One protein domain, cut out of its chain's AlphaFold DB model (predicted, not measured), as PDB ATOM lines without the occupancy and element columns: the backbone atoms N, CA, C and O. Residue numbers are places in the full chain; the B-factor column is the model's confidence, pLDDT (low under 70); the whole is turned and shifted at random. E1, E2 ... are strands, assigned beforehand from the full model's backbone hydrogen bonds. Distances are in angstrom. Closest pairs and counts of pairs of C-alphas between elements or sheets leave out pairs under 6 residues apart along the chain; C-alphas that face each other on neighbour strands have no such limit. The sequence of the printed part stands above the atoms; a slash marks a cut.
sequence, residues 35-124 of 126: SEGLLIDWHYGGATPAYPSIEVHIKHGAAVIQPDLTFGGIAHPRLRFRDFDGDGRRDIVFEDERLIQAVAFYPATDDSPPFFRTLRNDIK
ATOM      1  N   SER A  35     -20.127  20.177 -35.239       88.06
ATOM      2  CA  SER A  35     -20.372  19.155 -34.209       88.06
ATOM      3  C   SER A  35     -19.099  18.461 -33.726       88.06
ATOM      4  O   SER A  35     -19.102  17.868 -32.656       88.06
ATOM      5  N   GLU A  36     -18.025  18.545 -34.506       88.88
ATOM      6  CA  GLU A  36     -16.706  17.999 -34.189       88.88
ATOM      7  C   GLU A  36     -15.771  19.063 -33.581       88.88
ATOM      8  O   GLU A  36     -14.578  18.832 -33.406       88.88
ATOM      9  N   GLY A  37     -16.311  20.244 -33.261       85.25
ATOM     10  CA  GLY A  37     -15.580  21.324 -32.604       85.25
ATOM     11  C   GLY A  37     -14.822  22.253 -33.549       85.25
ATOM     12  O   GLY A  37     -14.233  23.219 -33.074       85.25
ATOM     13  N   LEU A  38     -14.849  22.033 -34.865       87.94
ATOM     14  CA  LEU A  38     -14.199  22.939 -35.807       87.94
ATOM     15  C   LEU A  38     -15.044  24.198 -36.025       87.94
ATOM     16  O   LEU A  38     -16.186  24.126 -36.484       87.94
ATOM     17  N   LEU A  39     -14.444  25.356 -35.782       86.75
ATOM     18  CA  LEU A  39     -14.994  26.676 -36.062       86.75
ATOM     19  C   LEU A  39     -14.169  27.325 -37.181       86.75
ATOM     20  O   LEU A  39     -12.942  27.244 -37.191       86.75
ATOM     21  N   ILE A  40     -14.857  27.923 -38.151       82.56
ATOM     22  CA  ILE A  40     -14.243  28.604 -39.294       82.56
ATOM     23  C   ILE A  40     -14.967  29.934 -39.440       82.56
ATOM     24  O   ILE A  40     -16.139  29.953 -39.826       82.56
ATOM     25  N   ASP A  41     -14.261  31.020 -39.149       77.81
ATOM     26  CA  ASP A  41     -14.797  32.373 -39.142       77.81
ATOM     27  C   ASP A  41     -14.105  33.238 -40.197       77.81
ATOM     28  O   ASP A  41     -12.896  33.179 -40.414       77.81
ATOM     29  N   TRP A  42     -14.898  34.057 -40.885       72.50
ATOM     30  CA  TRP A  42     -14.387  35.007 -41.866       72.50
ATOM     31  C   TRP A  42     -14.020  36.312 -41.174       72.50
ATOM     32  O   TRP A  42     -14.885  36.985 -40.612       72.50
ATOM     33  N   HIS A  43     -12.754  36.697 -41.274       66.00
ATOM     34  CA  HIS A  43     -12.249  37.967 -40.784       66.00
ATOM     35  C   HIS A  43     -12.055  38.933 -41.953       66.00
ATOM     36  O   HIS A  43     -11.295  38.703 -42.891       66.00
ATOM     37  N   TYR A  44     -12.760  40.059 -41.879       60.50
ATOM     38  CA  TYR A  44     -12.601  41.191 -42.785       60.50
ATOM     39  C   TYR A  44     -12.007  42.340 -41.959       60.50
ATOM     40  O   TYR A  44     -12.724  42.936 -41.157       60.50
ATOM     41  N   GLY A  45     -10.705  42.640 -42.082       52.25
ATOM     42  CA  GLY A  45     -10.090  43.693 -41.260       52.25
ATOM     43  C   GLY A  45      -8.702  44.175 -41.702       52.25
ATOM     44  O   GLY A  45      -7.802  43.371 -41.920       52.25
ATOM     45  N   GLY A  46      -8.541  45.504 -41.792       51.62
ATOM     46  CA  GLY A  46      -7.301  46.248 -42.077       51.62
ATOM     47  C   GLY A  46      -7.582  47.644 -42.676       51.62
ATOM     48  O   GLY A  46      -8.670  47.878 -43.192       51.62
ATOM     49  N   ALA A  47      -6.624  48.585 -42.598       48.12
ATOM     50  CA  ALA A  47      -6.726  49.952 -43.160       48.12
ATOM     51  C   ALA A  47      -6.412  50.039 -44.676       48.12
ATOM     52  O   ALA A  47      -6.474  51.107 -45.283       48.12
ATOM     53  N   THR A  48      -6.056  48.913 -45.284       51.47
ATOM     54  CA  THR A  48      -5.857  48.692 -46.725       51.47
ATOM     55  C   THR A  48      -7.049  47.895 -47.280       51.47
ATOM     56  O   THR A  48      -7.890  47.471 -46.484       51.47
ATOM     57  N   PRO A  49      -7.183  47.656 -48.604       48.91
ATOM     58  CA  PRO A  49      -8.098  46.630 -49.114       48.91
ATOM     59  C   PRO A  49      -7.626  45.256 -48.614       48.91
ATOM     60  O   PRO A  49      -6.917  44.523 -49.299       48.91
ATOM     61  N   ALA A  50      -7.937  44.961 -47.354       53.72
ATOM     62  CA  ALA A  50      -7.544  43.754 -46.668       53.72
ATOM     63  C   ALA A  50      -8.364  42.618 -47.261       53.72
ATOM     64  O   ALA A  50      -9.586  42.555 -47.104       53.72
ATOM     65  N   TYR A  51      -7.687  41.751 -48.005       58.75
ATOM     66  CA  TYR A  51      -8.255  40.495 -48.456       58.75
ATOM     67  C   TYR A  51      -8.856  39.760 -47.252       58.75
ATOM     68  O   TYR A  51      -8.233  39.767 -46.188       58.75
ATOM     69  N   PRO A  52     -10.044  39.145 -47.379       59.75
ATOM     70  CA  PRO A  52     -10.612  38.378 -46.278       59.75
ATOM     71  C   PRO A  52      -9.619  37.311 -45.813       59.75
ATOM     72  O   PRO A  52      -9.180  36.481 -46.613       59.75
ATOM     73  N   SER A  53      -9.273  37.341 -44.531       63.53
ATOM     74  CA  SER A  53      -8.569  36.253 -43.865       63.53
ATOM     75  C   SER A  53      -9.595  35.326 -43.223       63.53
ATOM     76  O   SER A  53     -10.722  35.720 -42.926       63.53
ATOM     77  N   ILE A  54      -9.241  34.057 -43.063       69.00
ATOM     78  CA  ILE A  54     -10.096  33.088 -42.385       69.00
ATOM     79  C   ILE A  54      -9.374  32.695 -41.117       69.00
ATOM     80  O   ILE A  54      -8.202  32.328 -41.158       69.00
ATOM     81  N   GLU A  55     -10.081  32.781 -40.003       73.25
ATOM     82  CA  GLU A  55      -9.601  32.256 -38.743       73.25
ATOM     83  C   GLU A  55     -10.219  30.876 -38.531       73.25
ATOM     84  O   GLU A  55     -11.421  30.665 -38.720       73.25
ATOM     85  N   VAL A  56      -9.371  29.913 -38.196       75.94
ATOM     86  CA  VAL A  56      -9.785  28.545 -37.915       75.94
ATOM     87  C   VAL A  56      -9.453  28.261 -36.468       75.94
ATOM     88  O   VAL A  56      -8.321  28.459 -36.037       75.94
ATOM     89  N   HIS A  57     -10.442  27.771 -35.735       80.25
ATOM     90  CA  HIS A  57     -10.310  27.406 -34.334       80.25
ATOM     91  C   HIS A  57     -10.860  26.007 -34.124       80.25
ATOM     92  O   HIS A  57     -11.861  25.626 -34.729       80.25
ATOM     93  N   ILE A  58     -10.253  25.252 -33.219       82.31
ATOM     94  CA  ILE A  58     -10.799  23.974 -32.776       82.31
ATOM     95  C   ILE A  58     -11.200  24.090 -31.316       82.31
ATOM     96  O   ILE A  58     -10.375  24.374 -30.449       82.31
ATOM     97  N   LYS A  59     -12.472  23.834 -31.031       79.06
ATOM     98  CA  LYS A  59     -12.985  23.686 -29.678       79.06
ATOM     99  C   LYS A  59     -12.843  22.233 -29.236       79.06
ATOM    100  O   LYS A  59     -13.521  21.355 -29.765       79.06
ATOM    101  N   HIS A  60     -12.014  21.992 -28.227       77.75
ATOM    102  CA  HIS A  60     -11.858  20.683 -27.598       77.75
ATOM    103  C   HIS A  60     -12.028  20.818 -26.080       77.75
ATOM    104  O   HIS A  60     -11.187  21.388 -25.384       77.75
ATOM    105  N   GLY A  61     -13.169  20.358 -25.561       77.62
ATOM    106  CA  GLY A  61     -13.565  20.631 -24.178       77.62
ATOM    107  C   GLY A  61     -13.695  22.137 -23.910       77.62
ATOM    108  O   GLY A  61     -14.457  22.832 -24.586       77.62
ATOM    109  N   ALA A  62     -12.955  22.636 -22.915       74.44
ATOM    110  CA  ALA A  62     -12.871  24.064 -22.590       74.44
ATOM    111  C   ALA A  62     -11.773  24.812 -23.373       74.44
ATOM    112  O   ALA A  62     -11.715  26.038 -23.305       74.44
ATOM    113  N   ALA A  63     -10.910  24.098 -24.101       72.19
ATOM    114  CA  ALA A  63      -9.806  24.691 -24.842       72.19
ATOM    115  C   ALA A  63     -10.240  25.145 -26.243       72.19
ATOM    116  O   ALA A  63     -11.050  24.488 -26.906       72.19
ATOM    117  N   VAL A  64      -9.649  26.253 -26.694       76.81
ATOM    118  CA  VAL A  64      -9.677  26.712 -28.084       76.81
ATOM    119  C   VAL A  64      -8.252  26.611 -28.613       76.81
ATOM    120  O   VAL A  64      -7.340  27.214 -28.051       76.81
ATOM    121  N   ILE A  65      -8.060  25.804 -29.651       76.88
ATOM    122  CA  ILE A  65      -6.760  25.534 -30.262       76.88
ATOM    123  C   ILE A  65      -6.731  26.217 -31.623       76.88
ATOM    124  O   ILE A  65      -7.580  25.942 -32.475       76.88
ATOM    125  N   GLN A  66      -5.738  27.075 -31.830       75.00
ATOM    126  CA  GLN A  66      -5.428  27.600 -33.151       75.00
ATOM    127  C   GLN A  66      -4.496  26.605 -33.860       75.00
ATOM    128  O   GLN A  66      -3.481  26.210 -33.281       75.00
ATOM    129  N   PRO A  67      -4.829  26.149 -35.074       70.75
ATOM    130  CA  PRO A  67      -3.975  25.233 -35.810       70.75
ATOM    131  C   PRO A  67      -2.687  25.905 -36.277       70.75
ATOM    132  O   PRO A  67      -2.694  27.070 -36.671       70.75
ATOM    133  N   ASP A  68      -1.608  25.124 -36.340       68.62
ATOM    134  CA  ASP A  68      -0.311  25.525 -36.914       68.62
ATOM    135  C   ASP A  68      -0.329  25.523 -38.458       68.62
ATOM    136  O   ASP A  68       0.590  25.085 -39.145       68.62
ATOM    137  N   LEU A  69      -1.450  25.957 -39.029       68.88
ATOM    138  CA  LEU A  69      -1.648  26.133 -40.456       68.88
ATOM    139  C   LEU A  69      -2.088  27.560 -40.688       68.88
ATOM    140  O   LEU A  69      -3.079  28.029 -40.128       68.88
ATOM    141  N   THR A  70      -1.380  28.238 -41.580       64.31
ATOM    142  CA  THR A  70      -1.881  29.491 -42.121       64.31
ATOM    143  C   THR A  70      -3.028  29.168 -43.070       64.31
ATOM    144  O   THR A  70      -2.832  28.736 -44.209       64.31
ATOM    145  N   PHE A  71      -4.241  29.345 -42.559       62.66
ATOM    146  CA  PHE A  71      -5.445  29.421 -43.365       62.66
ATOM    147  C   PHE A  71      -5.547  30.838 -43.929       62.66
ATOM    148  O   PHE A  71      -5.577  31.820 -43.190       62.66
ATOM    149  N   GLY A  72      -5.572  30.955 -45.253       55.66
ATOM    150  CA  GLY A  72      -5.553  32.260 -45.911       55.66
ATOM    151  C   GLY A  72      -4.156  32.717 -46.339       55.66
ATOM    152  O   GLY A  72      -3.175  31.989 -46.250       55.66
ATOM    153  N   GLY A  73      -4.110  33.913 -46.928       61.22
ATOM    154  CA  GLY A  73      -3.052  34.346 -47.858       61.22
ATOM    155  C   GLY A  73      -3.526  34.356 -49.318       61.22
ATOM    156  O   GLY A  73      -2.868  34.915 -50.191       61.22
ATOM    157  N   ILE A  74      -4.709  33.793 -49.565       66.81
ATOM    158  CA  ILE A  74      -5.430  33.869 -50.831       66.81
ATOM    159  C   ILE A  74      -6.304  35.125 -50.819       66.81
ATOM    160  O   ILE A  74      -7.055  35.352 -49.869       66.81
ATOM    161  N   ALA A  75      -6.228  35.930 -51.875       70.56
ATOM    162  CA  ALA A  75      -7.088  37.090 -52.041       70.56
ATOM    163  C   ALA A  75      -8.518  36.641 -52.375       70.56
ATOM    164  O   ALA A  75      -8.737  36.005 -53.399       70.56
ATOM    165  N   HIS A  76      -9.503  36.991 -51.541       73.88
ATOM    166  CA  HIS A  76     -10.914  36.631 -51.766       73.88
ATOM    167  C   HIS A  76     -11.130  35.122 -52.023       73.88
ATOM    168  O   HIS A  76     -11.708  34.751 -53.052       73.88
ATOM    169  N   PRO A  77     -10.686  34.233 -51.109       77.19
ATOM    170  CA  PRO A  77     -10.819  32.809 -51.332       77.19
ATOM    171  C   PRO A  77     -12.294  32.416 -51.404       77.19
ATOM    172  O   PRO A  77     -13.172  33.004 -50.775       77.19
ATOM    173  N   ARG A  78     -12.574  31.356 -52.147       82.19
ATOM    174  CA  ARG A  78     -13.829  30.618 -52.099       82.19
ATOM    175  C   ARG A  78     -13.613  29.428 -51.176       82.19
ATOM    176  O   ARG A  78     -12.783  28.570 -51.466       82.19
ATOM    177  N   LEU A  79     -14.388  29.356 -50.098       83.44
ATOM    178  CA  LEU A  79     -14.411  28.196 -49.206       83.44
ATOM    179  C   LEU A  79     -15.344  27.116 -49.765       83.44
ATOM    180  O   LEU A  79     -16.521  27.367 -50.059       83.44
ATOM    181  N   ARG A  80     -14.855  25.884 -49.893       87.56
ATOM    182  CA  ARG A  80     -15.651  24.702 -50.241       87.56
ATOM    183  C   ARG A  80     -15.363  23.553 -49.281       87.56
ATOM    184  O   ARG A  80     -14.300  23.492 -48.682       87.56
ATOM    185  N   PHE A  81     -16.312  22.623 -49.215       89.00
ATOM    186  CA  PHE A  81     -16.137  21.340 -48.547       89.00
ATOM    187  C   PHE A  81     -16.352  20.237 -49.576       89.00
ATOM    188  O   PHE A  81     -17.453  20.132 -50.127       89.00
ATOM    189  N   ARG A  82     -15.316  19.454 -49.873       89.94
ATOM    190  CA  ARG A  82     -15.377  18.354 -50.841       89.94
ATOM    191  C   ARG A  82     -14.333  17.318 -50.473       89.94
ATOM    192  O   ARG A  82     -13.212  17.703 -50.191       89.94
ATOM    193  N   ASP A  83     -14.711  16.052 -50.556       92.25
ATOM    194  CA  ASP A  83     -13.782  14.927 -50.484       92.25
ATOM    195  C   ASP A  83     -12.753  15.033 -51.625       92.25
ATOM    196  O   ASP A  83     -13.099  14.945 -52.808       92.25
ATOM    197  N   PHE A  84     -11.528  15.404 -51.268       88.12
ATOM    198  CA  PHE A  84     -10.432  15.719 -52.172       88.12
ATOM    199  C   PHE A  84      -9.452  14.549 -52.275       88.12
ATOM    200  O   PHE A  84      -8.905  14.342 -53.361       88.12
ATOM    201  N   ASP A  85      -9.237  13.798 -51.191       91.69
ATOM    202  CA  ASP A  85      -8.340  12.637 -51.154       91.69
ATOM    203  C   ASP A  85      -9.044  11.268 -51.264       91.69
ATOM    204  O   ASP A  85      -8.368  10.254 -51.450       91.69
ATOM    205  N   GLY A  86     -10.378  11.234 -51.275       93.56
ATOM    206  CA  GLY A  86     -11.184  10.034 -51.496       93.56
ATOM    207  C   GLY A  86     -11.436   9.209 -50.234       93.56
ATOM    208  O   GLY A  86     -11.785   8.031 -50.353       93.56
ATOM    209  N   ASP A  87     -11.241   9.778 -49.041       92.81
ATOM    210  CA  ASP A  87     -11.423   9.082 -47.761       92.81
ATOM    211  C   ASP A  87     -12.888   9.027 -47.276       92.81
ATOM    212  O   ASP A  87     -13.198   8.395 -46.261       92.81
ATOM    213  N   GLY A  88     -13.813   9.651 -48.014       92.75
ATOM    214  CA  GLY A  88     -15.235   9.716 -47.687       92.75
ATOM    215  C   GLY A  88     -15.613  10.839 -46.716       92.75
ATOM    216  O   GLY A  88     -16.804  11.022 -46.433       92.75
ATOM    217  N   ARG A  89     -14.650  11.625 -46.217       93.06
ATOM    218  CA  ARG A  89     -14.861  12.852 -45.435       93.06
ATOM    219  C   ARG A  89     -14.609  14.072 -46.324       93.06
ATOM    220  O   ARG A  89     -14.042  13.998 -47.401       93.06
ATOM    221  N   ARG A  90     -15.158  15.231 -45.945       93.25
ATOM    222  CA  ARG A  90     -15.097  16.432 -46.801       93.25
ATOM    223  C   ARG A  90     -13.901  17.304 -46.462       93.25
ATOM    224  O   ARG A  90     -13.943  18.014 -45.462       93.25
ATOM    225  N   ASP A  91     -12.920  17.405 -47.329       92.06
ATOM    226  CA  ASP A  91     -11.810  18.323 -47.090       92.06
ATOM    227  C   ASP A  91     -12.221  19.786 -47.182       92.06
ATOM    228  O   ASP A  91     -13.167  20.168 -47.884       92.06
ATOM    229  N   ILE A  92     -11.485  20.615 -46.453       90.00
ATOM    230  CA  ILE A  92     -11.641  22.060 -46.437       90.00
ATOM    231  C   ILE A  92     -10.805  22.611 -47.585       90.00
ATOM    232  O   ILE A  92      -9.582  22.480 -47.596       90.00
ATOM    233  N   VAL A  93     -11.467  23.214 -48.565       88.06
ATOM    234  CA  VAL A  93     -10.821  23.729 -49.772       88.06
ATOM    235  C   VAL A  93     -10.960  25.241 -49.819       88.06
ATOM    236  O   VAL A  93     -12.072  25.770 -49.848       88.06
ATOM    237  N   PHE A  94      -9.825  25.922 -49.891       83.44
ATOM    238  CA  PHE A  94      -9.706  27.351 -50.125       83.44
ATOM    239  C   PHE A  94      -9.128  27.556 -51.516       83.44
ATOM    240  O   PHE A  94      -8.056  27.047 -51.833       83.44
ATOM    241  N   GLU A  95      -9.836  28.279 -52.372       84.50
ATOM    242  CA  GLU A  95      -9.356  28.527 -53.728       84.50
ATOM    243  C   GLU A  95      -9.722  29.915 -54.239       84.50
ATOM    244  O   GLU A  95     -10.826  30.398 -54.005       84.50
ATOM    245  N   ASP A  96      -8.838  30.520 -55.019       81.94
ATOM    246  CA  ASP A  96      -9.173  31.630 -55.909       81.94
ATOM    247  C   ASP A  96      -8.836  31.245 -57.362       81.94
ATOM    248  O   ASP A  96      -8.840  30.064 -57.738       81.94
ATOM    249  N   GLU A  97      -8.617  32.245 -58.211       83.06
ATOM    250  CA  GLU A  97      -8.205  32.051 -59.601       83.06
ATOM    251  C   GLU A  97      -6.761  31.542 -59.732       83.06
ATOM    252  O   GLU A  97      -6.431  30.923 -60.737       83.06
ATOM    253  N   ARG A  98      -5.914  31.754 -58.718       82.38
ATOM    254  CA  ARG A  98      -4.463  31.532 -58.751       82.38
ATOM    255  C   ARG A  98      -3.973  30.455 -57.802       82.38
ATOM    256  O   ARG A  98      -2.882  29.954 -58.015       82.38
ATOM    257  N   LEU A  99      -4.708  30.106 -56.758       83.31
ATOM    258  CA  LEU A  99      -4.258  29.191 -55.717       83.31
ATOM    259  C   LEU A  99      -5.373  28.221 -55.339       83.31
ATOM    260  O   LEU A  99      -6.561  28.551 -55.363       83.31
ATOM    261  N   ILE A 100      -4.974  27.000 -54.995       87.19
ATOM    262  CA  ILE A 100      -5.813  26.029 -54.301       87.19
ATOM    263  C   ILE A 100      -5.059  25.461 -53.100       87.19
ATOM    264  O   ILE A 100      -3.980  24.885 -53.230       87.19
ATOM    265  N   GLN A 101      -5.676  25.584 -51.935       86.75
ATOM    266  CA  GLN A 101      -5.259  24.949 -50.700       86.75
ATOM    267  C   GLN A 101      -6.366  23.983 -50.272       86.75
ATOM    268  O   GLN A 101      -7.521  24.383 -50.141       86.75
ATOM    269  N   ALA A 102      -6.035  22.710 -50.085       89.69
ATOM    270  CA  ALA A 102      -6.955  21.695 -49.583       89.69
ATOM    271  C   ALA A 102      -6.363  21.065 -48.325       89.69
ATOM    272  O   ALA A 102      -5.189  20.688 -48.306       89.69
ATOM    273  N   VAL A 103      -7.173  20.969 -47.276       90.31
ATOM    274  CA  VAL A 103      -6.750  20.507 -45.956       90.31
ATOM    275  C   VAL A 103      -7.791  19.538 -45.400       90.31
ATOM    276  O   VAL A 103      -8.973  19.876 -45.323       90.31
ATOM    277  N   ALA A 104      -7.337  18.364 -44.975       92.38
ATOM    278  CA  ALA A 104      -8.144  17.413 -44.221       92.38
ATOM    279  C   ALA A 104      -8.158  17.799 -42.738       92.38
ATOM    280  O   ALA A 104      -7.111  18.134 -42.173       92.38
ATOM    281  N   PHE A 105      -9.329  17.738 -42.103       92.12
ATOM    282  CA  PHE A 105      -9.492  17.941 -40.663       92.12
ATOM    283  C   PHE A 105      -9.734  16.605 -39.965       92.12
ATOM    284  O   PHE A 105     -10.695  15.896 -40.272       92.12
ATOM    285  N   TYR A 106      -8.894  16.298 -38.983       90.81
ATOM    286  CA  TYR A 106      -9.041  15.141 -38.115       90.81
ATOM    287  C   TYR A 106      -9.501  15.623 -36.740       90.81
ATOM    288  O   TYR A 106      -8.757  16.350 -36.072       90.81
ATOM    289  N   PRO A 107     -10.729  15.274 -36.319       89.25
ATOM    290  CA  PRO A 107     -11.224  15.662 -35.015       89.25
ATOM    291  C   PRO A 107     -10.447  14.947 -33.918       89.25
ATOM    292  O   PRO A 107      -9.764  13.949 -34.152       89.25
ATOM    293  N   ALA A 108     -10.582  15.465 -32.703       87.75
ATOM    294  CA  ALA A 108     -10.009  14.822 -31.540       87.75
ATOM    295  C   ALA A 108     -10.627  13.431 -31.341       87.75
ATOM    296  O   ALA A 108     -11.838  13.252 -31.507       87.75
ATOM    297  N   THR A 109      -9.802  12.483 -30.927       87.75
ATOM    298  CA  THR A 109     -10.221  11.176 -30.414       87.75
ATOM    299  C   THR A 109      -9.749  11.036 -28.969       87.75
ATOM    300  O   THR A 109      -9.063  11.918 -28.452       87.75
ATOM    301  N   ASP A 110     -10.100   9.932 -28.310       86.25
ATOM    302  CA  ASP A 110      -9.669   9.674 -26.927       86.25
ATOM    303  C   ASP A 110      -8.135   9.673 -26.781       86.25
ATOM    304  O   ASP A 110      -7.606  10.116 -25.763       86.25
ATOM    305  N   ASP A 111      -7.422   9.254 -27.832       88.94
ATOM    306  CA  ASP A 111      -5.968   9.072 -27.828       88.94
ATOM    307  C   ASP A 111      -5.205  10.144 -28.623       88.94
ATOM    308  O   ASP A 111      -3.977  10.088 -28.727       88.94
ATOM    309  N   SER A 112      -5.888  11.093 -29.271       85.00
ATOM    310  CA  SER A 112      -5.225  12.049 -30.169       85.00
ATOM    311  C   SER A 112      -5.901  13.419 -30.195       85.00
ATOM    312  O   SER A 112      -7.118  13.505 -30.384       85.00
ATOM    313  N   PRO A 113      -5.126  14.514 -30.063       84.44
ATOM    314  CA  PRO A 113      -5.662  15.851 -30.246       84.44
ATOM    315  C   PRO A 113      -6.114  16.048 -31.701       84.44
ATOM    316  O   PRO A 113      -5.636  15.355 -32.606       84.44
ATOM    317  N   PRO A 114      -7.011  17.012 -31.947       87.25
ATOM    318  CA  PRO A 114      -7.421  17.330 -33.303       87.25
ATOM    319  C   PRO A 114      -6.223  17.871 -34.086       87.25
ATOM    320  O   PRO A 114      -5.411  18.633 -33.555       87.25
ATOM    321  N   PHE A 115      -6.124  17.511 -35.358       86.69
ATOM    322  CA  PHE A 115      -5.058  17.992 -36.224       86.69
ATOM    323  C   PHE A 115      -5.550  18.165 -37.657       86.69
ATOM    324  O   PHE A 115      -6.644  17.755 -38.039       86.69
ATOM    325  N   PHE A 116      -4.710  18.794 -38.465       89.19
ATOM    326  CA  PHE A 116      -4.972  19.021 -39.871       89.19
ATOM    327  C   PHE A 116      -3.843  18.444 -40.708       89.19
ATOM    328  O   PHE A 116      -2.683  18.437 -40.292       89.19
ATOM    329  N   ARG A 117      -4.182  18.009 -41.917       89.62
ATOM    330  CA  ARG A 117      -3.209  17.549 -42.904       89.62
ATOM    331  C   ARG A 117      -3.391  18.331 -44.189       89.62
ATOM    332  O   ARG A 117      -4.462  18.297 -44.789       89.62
ATOM    333  N   THR A 118      -2.336  19.002 -44.636       89.75
ATOM    334  CA  THR A 118      -2.320  19.617 -45.964       89.75
ATOM    335  C   THR A 118      -2.367  18.520 -47.019       89.75
ATOM    336  O   THR A 118      -1.465  17.690 -47.089       89.75
ATOM    337  N   LEU A 119      -3.416  18.525 -47.835       90.31
ATOM    338  CA  LEU A 119      -3.554  17.635 -48.987       90.31
ATOM    339  C   LEU A 119      -3.017  18.291 -50.255       90.31
ATOM    340  O   LEU A 119      -2.460  17.625 -51.122       90.31
ATOM    341  N   ARG A 120      -3.202  19.611 -50.367       88.38
ATOM    342  CA  ARG A 120      -2.776  20.396 -51.523       88.38
ATOM    343  C   ARG A 120      -2.475  21.833 -51.129       88.38
ATOM    344  O   ARG A 120      -3.202  22.397 -50.313       88.38
ATOM    345  N   ASN A 121      -1.452  22.426 -51.734       86.00
ATOM    346  CA  ASN A 121      -1.131  23.841 -51.575       86.00
ATOM    347  C   ASN A 121      -0.403  24.354 -52.827       86.00
ATOM    348  O   ASN A 121       0.807  24.575 -52.807       86.00
ATOM    349  N   ASP A 122      -1.147  24.491 -53.927       81.94
ATOM    350  CA  ASP A 122      -0.570  24.728 -55.252       81.94
ATOM    351  C   ASP A 122      -1.068  26.031 -55.874       81.94
ATOM    352  O   ASP A 122      -2.225  26.428 -55.705       81.94
ATOM    353  N   ILE A 123      -0.218  26.627 -56.711       75.06
ATOM    354  CA  ILE A 123      -0.605  27.685 -57.645       75.06
ATOM    355  C   ILE A 123      -1.303  27.044 -58.857       75.06
ATOM    356  O   ILE A 123      -0.784  26.111 -59.473       75.06
ATOM    357  N   LYS A 124      -2.482  27.556 -59.217       72.69
ATOM    358  CA  LYS A 124      -3.142  27.317 -60.503       72.69
ATOM    359  C   LYS A 124      -2.339  28.064 -61.570       72.69
ATOM    360  O   LYS A 124      -2.403  29.289 -61.654       72.69
TER     361      LYS A 124
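This is residues 35 to 124 of the 126 residues of an uncharacterized protein of Verrucomicrobiaceae bacterium (UniProt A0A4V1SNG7). Two antiparallel sheets, a smaller one of E1, E2 and E3 and a larger, twisted one of E4, E5, E6 and E7, lie partly face to face as a loosely joined pair of layers. The stretch of residues 66 to 77, with no named element, runs from one sheet to the other. The printed part has 90 residues with no named helix and seven strands, E1 to E7 along the chain, in the sheet orders E1 - E2 - E3 and E4 - E5 - E6 - E7. The class is all strand, though under half of the residues, 44 of 90, are in named elements. The whole is compact, with a radius of gyration of the C-alphas of 13.8 A, and spans 43 by 32 by 19 A.

Find C-alpha 38 at (-14.199, 22.939, -35.807); there E1 begins and runs over residues 38 to 43, 16.0 A. Next look for E2 at residues 53 to 60, 22.8 A, and for the short E3 at residues 63 to 65. Go on to C-alpha 78 at (-13.829, 30.618, -52.099), where E4 begins, residues 78 to 82, 12.4 A. After it come E5, residues 91 to 95, 12.4 A, and E6, residues 99 to 106, 23.0 A. E7, residues 115 to 123, is the longest at 23.9 A and ends at C-alpha 123 (-0.605, 27.685, -57.645).

Start with the meander E1 E2 E3, each strand the antiparallel neighbour of the one before. In the hairpin of E1 and E2, N 39 and O 57 are 2.8 A apart, within hydrogen-bond range. E2 pairs staggered: with E1 over residues 53 to 58 and with E3 over residues 58 to 60, where N 65 and O 58 are 2.8 A apart. The second meander is E4 E5 E6 E7, with E4 and E7 as edge strands. Look at N 78 and O 95, 2.7 A, for E4 and E5; at N 94 and O 101, 2.8 A, for E5 and E6; and at N 106 and O 115, 2.8 A, for E6 and E7, which run antiparallel at 167 degrees. Between the sheets, E1 and E6 are only just apart, at a closest 8.4 A, and E2 and E6 are apart.

The C-alphas farthest apart are those of Thr 48 and Asp 110, at 43.9 A. The printed part has no cut. The link from E3 to E4, 12 residues, is long; those from E2 to E3 and from E5 to E6 are tight. Mean pLDDT of the printed part is 79.2; look for values under 70 at residues 43 to 54 and 68 to 74.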